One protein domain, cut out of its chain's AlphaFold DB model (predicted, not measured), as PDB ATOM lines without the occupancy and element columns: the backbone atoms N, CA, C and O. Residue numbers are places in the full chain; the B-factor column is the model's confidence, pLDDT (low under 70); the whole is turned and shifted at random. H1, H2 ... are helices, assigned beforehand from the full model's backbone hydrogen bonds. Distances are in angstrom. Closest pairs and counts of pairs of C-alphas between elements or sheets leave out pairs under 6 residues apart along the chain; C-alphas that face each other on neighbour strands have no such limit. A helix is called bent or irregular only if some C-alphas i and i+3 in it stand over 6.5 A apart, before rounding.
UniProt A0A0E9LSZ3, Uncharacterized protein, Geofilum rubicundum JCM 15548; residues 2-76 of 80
ATOM      1  N   ASP A   2       6.882  21.354 109.126       72.06
ATOM      2  CA  ASP A   2       8.012  20.518 109.592       72.06
ATOM      3  C   ASP A   2       8.893  21.197 110.644       72.06
ATOM      4  O   ASP A   2       9.173  20.636 111.694       72.06
ATOM      5  N   LEU A   3       9.289  22.450 110.411       73.56
ATOM      6  CA  LEU A   3      10.126  23.199 111.359       73.56
ATOM      7  C   LEU A   3       9.401  23.529 112.667       73.56
ATOM      8  O   LEU A   3      10.025  23.594 113.722       73.56
ATOM      9  N   TYR A   4       8.081  23.696 112.584       70.69
ATOM     10  CA  TYR A   4       7.215  23.836 113.747       70.69
ATOM     11  C   TYR A   4       7.216  22.542 114.576       70.69
ATOM     12  O   TYR A   4       7.475  22.587 115.772       70.69
ATOM     13  N   PHE A   5       7.028  21.390 113.925       72.31
ATOM     14  CA  PHE A   5       7.078  20.080 114.576       72.31
ATOM     15  C   PHE A   5       8.463  19.760 115.163       72.31
ATOM     16  O   PHE A   5       8.573  19.249 116.272       72.31
ATOM     17  N   LEU A   6       9.534  20.117 114.451       78.62
ATOM     18  CA  LEU A   6      10.918  19.914 114.886       78.62
ATOM     19  C   LEU A   6      11.388  20.938 115.928       78.62
ATOM     20  O   LEU A   6      12.550  20.886 116.334       78.62
ATOM     21  N   ASN A   7      10.524  21.878 116.325       74.19
ATOM     22  CA  ASN A   7      10.840  22.987 117.217       74.19
ATOM     23  C   ASN A   7      12.140  23.705 116.806       74.19
ATOM     24  O   ASN A   7      13.056  23.913 117.602       74.19
ATOM     25  N   LYS A   8      12.265  24.026 115.513       81.62
ATOM     26  CA  LYS A   8      13.423  24.721 114.939       81.62
ATOM     27  C   LYS A   8      13.003  26.060 114.362       81.62
ATOM     28  O   LYS A   8      11.962  26.187 113.723       81.62
ATOM     29  N   LYS A   9      13.855  27.067 114.541       85.69
ATOM     30  CA  LYS A   9      13.685  28.372 113.901       85.69
ATOM     31  C   LYS A   9      14.318  28.373 112.513       85.69
ATOM     32  O   LYS A   9      15.335  27.722 112.296       85.69
ATOM     33  N   ALA A  10      13.740  29.139 111.594       87.62
ATOM     34  CA  ALA A  10      14.294  29.347 110.264       87.62
ATOM     35  C   ALA A  10      14.199  30.808 109.836       87.62
ATOM     36  O   ALA A  10      13.455  31.605 110.417       87.62
ATOM     37  N   LEU A  11      14.975  31.132 108.806       89.06
ATOM     38  CA  LEU A  11      14.879  32.374 108.062       89.06
ATOM     39  C   LEU A  11      13.886  32.180 106.912       89.06
ATOM     40  O   LEU A  11      14.147  31.415 105.988       89.06
ATOM     41  N   LEU A  12      12.752  32.868 106.977       89.00
ATOM     42  CA  LEU A  12      11.736  32.853 105.934       89.00
ATOM     43  C   LEU A  12      12.007  33.978 104.937       89.00
ATOM     44  O   LEU A  12      12.009  35.158 105.302       89.00
ATOM     45  N   VAL A  13      12.198  33.594 103.678       90.19
ATOM     46  CA  VAL A  13      12.354  34.505 102.544       90.19
ATOM     47  C   VAL A  13      11.193  34.234 101.591       90.19
ATOM     48  O   VAL A  13      11.257  33.266 100.834       90.19
ATOM     49  N   PRO A  14      10.093  35.006 101.661       86.62
ATOM     50  CA  PRO A  14       8.946  34.767 100.801       86.62
ATOM     51  C   PRO A  14       9.318  35.066  99.350       86.62
ATOM     52  O   PRO A  14      10.031  36.029  99.049       86.62
ATOM     53  N   THR A  15       8.778  34.259  98.452       88.31
ATOM     54  CA  THR A  15       8.916  34.459  97.015       88.31
ATOM     55  C   THR A  15       8.004  35.615  96.589       88.31
ATOM     56  O   THR A  15       6.813  35.608  96.916       88.31
ATOM     57  N   PRO A  16       8.511  36.629  95.870       84.31
ATOM     58  CA  PRO A  16       7.687  37.693  95.317       84.31
ATOM     59  C   PRO A  16       6.577  37.132  94.427       84.31
ATOM     60  O   PRO A  16       6.790  36.178  93.684       84.31
ATOM     61  N   GLY A  17       5.389  37.728  94.504       84.50
ATOM     62  CA  GLY A  17       4.218  37.267  93.752       84.50
ATOM     63  C   GLY A  17       3.482  36.074  94.373       84.50
ATOM     64  O   GLY A  17       2.449  35.685  93.846       84.50
ATOM     65  N   GLN A  18       3.961  35.524  95.496       85.94
ATOM     66  CA  GLN A  18       3.265  34.492  96.273       85.94
ATOM     67  C   GLN A  18       2.708  35.104  97.561       85.94
ATOM     68  O   GLN A  18       3.386  35.181  98.592       85.94
ATOM     69  N   THR A  19       1.468  35.579  97.492       84.38
ATOM     70  CA  THR A  19       0.785  36.273  98.594       84.38
ATOM     71  C   THR A  19       0.679  35.420  99.856       84.38
ATOM     72  O   THR A  19       0.904  35.915 100.962       84.38
ATOM     73  N   GLU A  20       0.441  34.121  99.693       85.75
ATOM     74  CA  GLU A  20       0.332  33.137 100.764       85.75
ATOM     75  C   GLU A  20       1.642  33.013 101.547       85.75
ATOM     76  O   GLU A  20       1.629  32.964 102.777       85.75
ATOM     77  N   GLN A  21       2.793  33.033 100.864       84.25
ATOM     78  CA  GLN A  21       4.095  32.985 101.536       84.25
ATOM     79  C   GLN A  21       4.352  34.250 102.359       84.25
ATOM     80  O   GLN A  21       4.916  34.167 103.449       84.25
ATOM     81  N   GLY A  22       3.911  35.413 101.869       84.88
ATOM     82  CA  GLY A  22       3.977  36.668 102.616       84.88
ATOM     83  C   GLY A  22       3.135  36.622 103.893       84.88
ATOM     84  O   GLY A  22       3.630  36.950 104.972       84.88
ATOM     85  N   TYR A  23       1.892  36.148 103.784       84.19
ATOM     86  CA  TYR A  23       0.997  35.974 104.928       84.19
ATOM     87  C   TYR A  23       1.580  35.014 105.975       84.19
ATOM     88  O   TYR A  23       1.694  35.370 107.149       84.19
ATOM     89  N   LEU A  24       2.017  33.825 105.550       83.31
ATOM     90  CA  LEU A  24       2.579  32.809 106.446       83.31
ATOM     91  C   LEU A  24       3.851  33.296 107.145       83.31
ATOM     92  O   LEU A  24       4.068  33.009 108.324       83.31
ATOM     93  N   ALA A  25       4.683  34.066 106.446       84.06
ATOM     94  CA  ALA A  25       5.900  34.601 107.026       84.06
ATOM     95  C   ALA A  25       5.630  35.636 108.132       84.06
ATOM     96  O   ALA A  25       6.318  35.629 109.155       84.06
ATOM     97  N   ILE A  26       4.601  36.476 107.966       81.88
ATOM     98  CA  ILE A  26       4.147  37.419 109.001       81.88
ATOM     99  C   ILE A  26       3.519  36.658 110.171       81.88
ATOM    100  O   ILE A  26       3.852  36.916 111.327       81.88
ATOM    101  N   PHE A  27       2.654  35.685 109.884       83.81
ATOM    102  CA  PHE A  27       1.990  34.877 110.904       83.81
ATOM    103  C   PHE A  27       3.000  34.181 111.835       83.81
ATOM    104  O   PHE A  27       2.838  34.186 113.056       83.81
ATOM    105  N   HIS A  28       4.102  33.670 111.281       81.75
ATOM    106  CA  HIS A  28       5.143  32.979 112.044       81.75
ATOM    107  C   HIS A  28       6.301  33.871 112.535       81.75
ATOM    108  O   HIS A  28       7.284  33.353 113.067       81.75
ATOM    109  N   GLN A  29       6.208  35.205 112.446       79.12
ATOM    110  CA  GLN A  29       7.309  36.125 112.801       79.12
ATOM    111  C   GLN A  29       7.750  36.085 114.280       79.12
ATOM    112  O   GLN A  29       8.801  36.630 114.643       79.12
ATOM    113  N   LYS A  30       6.907  35.520 115.158       77.31
ATOM    114  CA  LYS A  30       7.208  35.318 116.586       77.31
ATOM    115  C   LYS A  30       8.165  34.143 116.803       77.31
ATOM    116  O   LYS A  30       8.972  34.171 117.727       77.31
ATOM    117  N   THR A  31       8.095  33.144 115.929       79.44
ATOM    118  CA  THR A  31       8.879  31.906 116.013       79.44
ATOM    119  C   THR A  31      10.073  31.937 115.063       79.44
ATOM    120  O   THR A  31      11.132  31.400 115.378       79.44
ATOM    121  N   HIS A  32       9.934  32.585 113.909       84.69
ATOM    122  CA  HIS A  32      10.927  32.603 112.839       84.69
ATOM    123  C   HIS A  32      11.461  34.012 112.569       84.69
ATOM    124  O   HIS A  32      10.875  35.019 112.974       84.69
ATOM    125  N   ALA A  33      12.604  34.084 111.889       85.31
ATOM    126  CA  ALA A  33      13.096  35.335 111.335       85.31
ATOM    127  C   ALA A  33      12.518  35.519 109.930       85.31
ATOM    128  O   ALA A  33      12.372  34.557 109.183       85.31
ATOM    129  N   PHE A  34      12.204  36.758 109.573       87.75
ATOM    130  CA  PHE A  34      11.617  37.103 108.286       87.75
ATOM    131  C   PHE A  34      12.479  38.129 107.570       87.75
ATOM    132  O   PHE A  34      12.835  39.149 108.165       87.75
ATOM    133  N   VAL A  35      12.771  37.881 106.293       87.00
ATOM    134  CA  VAL A  35      13.512  38.816 105.448       87.00
ATOM    135  C   VAL A  35      12.879  38.864 104.060       87.00
ATOM    136  O   VAL A  35      12.871  37.854 103.359       87.00
ATOM    137  N   PRO A  36      12.374  40.030 103.619       85.06
ATOM    138  CA  PRO A  36      11.945  40.212 102.238       85.06
ATOM    139  C   PRO A  36      13.110  39.959 101.280       85.06
ATOM    140  O   PRO A  36      14.219  40.423 101.537       85.06
ATOM    141  N   GLN A  37      12.858  39.310 100.141       85.00
ATOM    142  CA  GLN A  37      13.923  38.936  99.201       85.00
ATOM    143  C   GLN A  37      14.794  40.130  98.760       85.00
ATOM    144  O   GLN A  37      16.014  40.013  98.701       85.00
ATOM    145  N   HIS A  38      14.199  41.310  98.548       85.38
ATOM    146  CA  HIS A  38      14.933  42.528  98.172       85.38
ATOM    147  C   HIS A  38      15.864  43.070  99.273       85.38
ATOM    148  O   HIS A  38      16.745  43.875  98.986       85.38
ATOM    149  N   LYS A  39      15.681  42.654 100.533       85.44
ATOM    150  CA  LYS A  39      16.546  43.032 101.662       85.44
ATOM    151  C   LYS A  39      17.622  42.000 101.960       85.44
ATOM    152  O   LYS A  39      18.455  42.256 102.818       85.44
ATOM    153  N   LEU A  40      17.623  40.861 101.267       84.81
ATOM    154  CA  LEU A  40      18.546  39.771 101.557       84.81
ATOM    155  C   LEU A  40      20.005  40.199 101.359       84.81
ATOM    156  O   LEU A  40      20.840  39.882 102.186       84.81
ATOM    157  N   LEU A  41      20.307  40.991 100.326       85.75
ATOM    158  CA  LEU A  41      21.675  41.460 100.056       85.75
ATOM    159  C   LEU A  41      22.234  42.401 101.136       85.75
ATOM    160  O   LEU A  41      23.439  42.435 101.344       85.75
ATOM    161  N   ASN A  42      21.357  43.123 101.837       87.94
ATOM    162  CA  ASN A  42      21.716  44.092 102.879       87.94
ATOM    163  C   ASN A  42      21.203  43.646 104.250       87.94
ATOM    164  O   ASN A  42      20.867  44.470 105.104       87.94
ATOM    165  N   LEU A  43      21.025  42.341 104.430       86.31
ATOM    166  CA  LEU A  43      20.544  41.817 105.688       86.31
ATOM    167  C   LEU A  43      21.651  41.951 106.749       86.31
ATOM    168  O   LEU A  43      22.845  41.934 106.472       86.31
ATOM    169  N   GLU A  44      21.232  42.128 107.995       88.06
ATOM    170  CA  GLU A  44      22.116  42.255 109.147       88.06
ATOM    171  C   GLU A  44      22.233  40.874 109.808       88.06
ATOM    172  O   GLU A  44      21.372  40.477 110.609       88.06
ATOM    173  N   TRP A  45      23.256  40.100 109.436       84.69
ATOM    174  CA  TRP A  45      23.369  38.685 109.821       84.69
ATOM    175  C   TRP A  45      23.439  38.497 111.333       84.69
ATOM    176  O   TRP A  45      22.779  37.609 111.861       84.69
ATOM    177  N   GLU A  46      24.158  39.360 112.043       86.06
ATOM    178  CA  GLU A  46      24.330  39.266 113.498       86.06
ATOM    179  C   GLU A  46      23.001  39.417 114.254       86.06
ATOM    180  O   GLU A  46      22.667  38.625 115.142       86.06
ATOM    181  N   LYS A  47      22.177  40.390 113.843       84.00
ATOM    182  CA  LYS A  47      20.842  40.626 114.420       84.00
ATOM    183  C   LYS A  47      19.903  39.460 114.120       84.00
ATOM    184  O   LYS A  47      19.124  39.036 114.975       84.00
ATOM    185  N   THR A  48      20.002  38.922 112.909       84.69
ATOM    186  CA  THR A  48      19.178  37.800 112.449       84.69
ATOM    187  C   THR A  48      19.552  36.509 113.175       84.69
ATOM    188  O   THR A  48      18.668  35.812 113.671       84.69
ATOM    189  N   ALA A  49      20.848  36.232 113.325       84.12
ATOM    190  CA  ALA A  49      21.367  35.094 114.072       84.12
ATOM    191  C   ALA A  49      20.938  35.154 115.541       84.12
ATOM    192  O   ALA A  49      20.418  34.176 116.065       84.12
ATOM    193  N   THR A  50      21.033  36.324 116.178       84.44
ATOM    194  CA  THR A  50      20.572  36.516 117.564       84.44
ATOM    195  C   THR A  50      19.089  36.157 117.726       84.44
ATOM    196  O   THR A  50      18.704  35.461 118.667       84.44
ATOM    197  N   ARG A  51      18.241  36.561 116.771       80.56
ATOM    198  CA  ARG A  51      16.801  36.246 116.781       80.56
ATOM    199  C   ARG A  51      16.517  34.751 116.584       80.56
ATOM    200  O   ARG A  51      15.576  34.219 117.181       80.56
ATOM    201  N   LEU A  52      17.332  34.080 115.770       83.31
ATOM    202  CA  LEU A  52      17.260  32.636 115.525       83.31
ATOM    203  C   LEU A  52      17.814  31.801 116.692       83.31
ATOM    204  O   LEU A  52      17.348  30.684 116.888       83.31
ATOM    205  N   SER A  53      18.738  32.341 117.489       81.62
ATOM    206  CA  SER A  53      19.317  31.664 118.660       81.62
ATOM    207  C   SER A  53      18.490  31.812 119.941       81.62
ATOM    208  O   SER A  53      18.708  31.075 120.899       81.62
ATOM    209  N   GLY A  54      17.551  32.763 119.994       73.06
ATOM    210  CA  GLY A  54      16.699  32.960 121.172       73.06
ATOM    211  C   GLY A  54      15.754  31.776 121.446       73.06
ATOM    212  O   GLY A  54      15.497  30.979 120.538       73.06
ATOM    213  N   PRO A  55      15.149  31.689 122.643       65.81
ATOM    214  CA  PRO A  55      14.188  30.638 122.974       65.81
ATOM    215  C   PRO A  55      12.969  30.679 122.042       65.81
ATOM    216  O   PRO A  55      12.571  31.738 121.540       65.81
ATOM    217  N   ILE A  56      12.399  29.510 121.755       64.25
ATOM    218  CA  ILE A  56      11.145  29.400 121.007       64.25
ATOM    219  C   ILE A  56      10.015  29.686 121.992       64.25
ATOM    220  O   ILE A  56       9.898  29.021 123.013       64.25
ATOM    221  N   SER A  57       9.223  30.725 121.721       60.16
ATOM    222  CA  SER A  57       8.026  30.998 122.512       60.16
ATOM    223  C   SER A  57       6.937  30.022 122.070       60.16
ATOM    224  O   SER A  57       6.467  30.117 120.939       60.16
ATOM    225  N   GLU A  58       6.542  29.107 122.955       55.88
ATOM    226  CA  GLU A  58       5.469  28.114 122.757       55.88
ATOM    227  C   GLU A  58       4.058  28.722 122.685       55.88
ATOM    228  O   GLU A  58       3.063  28.019 122.829       55.88
ATOM    229  N   ASN A  59       3.928  30.029 122.450       52.94
ATOM    230  CA  ASN A  59       2.618  30.628 122.249       52.94
ATOM    231  C   ASN A  59       2.120  30.261 120.852       52.94
ATOM    232  O   ASN A  59       2.318  31.008 119.886       52.94
ATOM    233  N   LEU A  60       1.464  29.100 120.766       54.06
ATOM    234  CA  LEU A  60       0.449  28.850 119.756       54.06
ATOM    235  C   LEU A  60      -0.461  30.081 119.779       54.06
ATOM    236  O   LEU A  60      -0.942  30.450 120.852       54.06
ATOM    237  N   PRO A  61      -0.617  30.814 118.670       53.41
ATOM    238  CA  PRO A  61      -1.528  31.934 118.700       53.41
ATOM    239  C   PRO A  61      -2.911  31.332 118.972       53.41
ATOM    240  O   PRO A  61      -3.368  30.511 118.177       53.41
ATOM    241  N   ASP A  62      -3.535  31.712 120.094       53.94
ATOM    242  CA  ASP A  62      -4.964  31.520 120.377       53.94
ATOM    243  C   ASP A  62      -5.740  32.295 119.307       53.94
ATOM    244  O   ASP A  62      -6.245  33.393 119.531       53.94
ATOM    245  N   ASN A  63      -5.674  31.817 118.067       56.50
ATOM    246  CA  ASN A  63      -6.148  32.548 116.919       56.50
ATOM    247  C   ASN A  63      -7.435  31.892 116.443       56.50
ATOM    248  O   ASN A  63      -7.372  30.841 115.794       56.50
ATOM    249  N   PRO A  64      -8.591  32.523 116.700       55.59
ATOM    250  CA  PRO A  64      -9.872  32.035 116.213       55.59
ATOM    251  C   PRO A  64      -9.910  31.961 114.681       55.59
ATOM    252  O   PRO A  64     -10.782  31.305 114.134       55.59
ATOM    253  N   LEU A  65      -8.959  32.570 113.962       55.38
ATOM    254  CA  LEU A  65      -8.915  32.564 112.498       55.38
ATOM    255  C   LEU A  65      -8.633  31.189 111.878       55.38
ATOM    256  O   LEU A  65      -9.169  30.901 110.813       55.38
ATOM    257  N   LEU A  66      -7.832  30.328 112.524       57.53
ATOM    258  CA  LEU A  66      -7.650  28.947 112.044       57.53
ATOM    259  C   LEU A  66      -8.933  28.136 112.225       57.53
ATOM    260  O   LEU A  66      -9.267  27.322 111.370       57.53
ATOM    261  N   GLN A  67      -9.665  28.409 113.305       58.25
ATOM    262  CA  GLN A  67     -10.960  27.801 113.569       58.25
ATOM    263  C   GLN A  67     -12.019  28.298 112.582       58.25
ATOM    264  O   GLN A  67     -12.703  27.483 111.992       58.25
ATOM    265  N   VAL A  68     -12.055  29.600 112.283       64.75
ATOM    266  CA  VAL A  68     -12.936  30.195 111.262       64.75
ATOM    267  C   VAL A  68     -12.647  29.623 109.872       64.75
ATOM    268  O   VAL A  68     -13.576  29.325 109.125       64.75
ATOM    269  N   ALA A  69     -11.373  29.441 109.514       67.25
ATOM    270  CA  ALA A  69     -10.995  28.834 108.240       67.25
ATOM    271  C   ALA A  69     -11.384  27.346 108.171       67.25
ATOM    272  O   ALA A  69     -11.874  26.901 107.134       67.25
ATOM    273  N   LEU A  70     -11.215  26.593 109.266       63.53
ATOM    274  CA  LEU A  70     -11.706  25.215 109.366       63.53
ATOM    275  C   LEU A  70     -13.232  25.160 109.260       63.53
ATOM    276  O   LEU A  70     -13.742  24.402 108.444       63.53
ATOM    277  N   ASP A  71     -13.936  25.995 110.024       65.50
ATOM    278  CA  ASP A  71     -15.395  26.062 110.055       65.50
ATOM    279  C   ASP A  71     -15.943  26.383 108.663       65.50
ATOM    280  O   ASP A  71     -16.875  25.724 108.214       65.50
ATOM    281  N   THR A  72     -15.314  27.307 107.927       67.62
ATOM    282  CA  THR A  72     -15.666  27.648 106.533       67.62
ATOM    283  C   THR A  72     -15.482  26.460 105.578       67.62
ATOM    284  O   THR A  72     -16.277  26.284 104.665       67.62
ATOM    285  N   LEU A  73     -14.470  25.611 105.792       65.38
ATOM    286  CA  LEU A  73     -14.233  24.415 104.970       65.38
ATOM    287  C   LEU A  73     -15.127  23.228 105.362       65.38
ATOM    288  O   LEU A  73     -15.416  22.376 104.527       65.38
ATOM    289  N   THR A  74     -15.558  23.152 106.622       65.88
ATOM    290  CA  THR A  74     -16.442  22.087 107.128       65.88
ATOM    291  C   THR A  74     -17.929  22.430 107.037       65.88
ATOM    292  O   THR A  74     -18.767  21.547 107.198       65.88
ATOM    293  N   SER A  75     -18.268  23.698 106.782       61.69
ATOM    294  CA  SER A  75     -19.647  24.188 106.650       61.69
ATOM    295  C   SER A  75     -20.217  24.065 105.237       61.69
ATOM    296  O   SER A  75     -21.313  24.568 105.001       61.69
ATOM    297  N   ASP A  76     -19.549  23.333 104.339       60.06
ATOM    298  CA  ASP A  76     -20.091  22.952 103.030       60.06
ATOM    299  C   ASP A  76     -20.627  21.500 103.045       60.06
ATOM    300  O   ASP A  76     -19.945  20.562 102.616       60.06
TER     301      ASP A  76
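AT A GLANCE: This is residues 2 to 76 of the 80 residues of an uncharacterized protein of Geofilum rubicundum JCM 15548 (UniProt A0A0E9LSZ3). The longest helix, H5, sticks out with residues 62 to 76 as a tail from a loose body of loops and four shorter helices. In that body a short parallel pairing, residues 11 to 12 with 33 to 34, lies between H2 and the pair H3 and H4. The printed part has 75 residues, with five named helices, H1 to H5 in order, and no named strand: all helix, loose, radius of gyration of the C-alphas 14.7 A, spans 47 by 31 by 18 A.

HOW THE PARTS SIT: H5, residues 64 to 74, H4, 45 to 53, H3, 37 to 42, H2, 19 to 27, and H1, 2 to 5, are apart from one another. Every O i to N i+4 pair is within hydrogen-bond range in H2, H4 and H5, but 0 of 2 in H3, with 2 of 3 O i to N i+3 pairs; H1 is too short for an i+4 pair. H3 is irregular: C-alphas 38 and 41 are 7.1 A apart.

IN THESE COORDINATES: H5 is 15.0 A long, from C-alpha 64 at (-9.872, 32.035, 116.213) to C-alpha 74 at (-16.442, 22.087, 107.128); H2 is 12.4 A, H4 12.0 A, H3 10.0 A and H1 5.1 A.

THE WHOLE: The C-alphas farthest apart, of Glu 46 and Asp 76, are 48.5 A apart. The printed part has no cut; the H1 to H2 link is long. Residues 55 to 76 have pLDDT under 70.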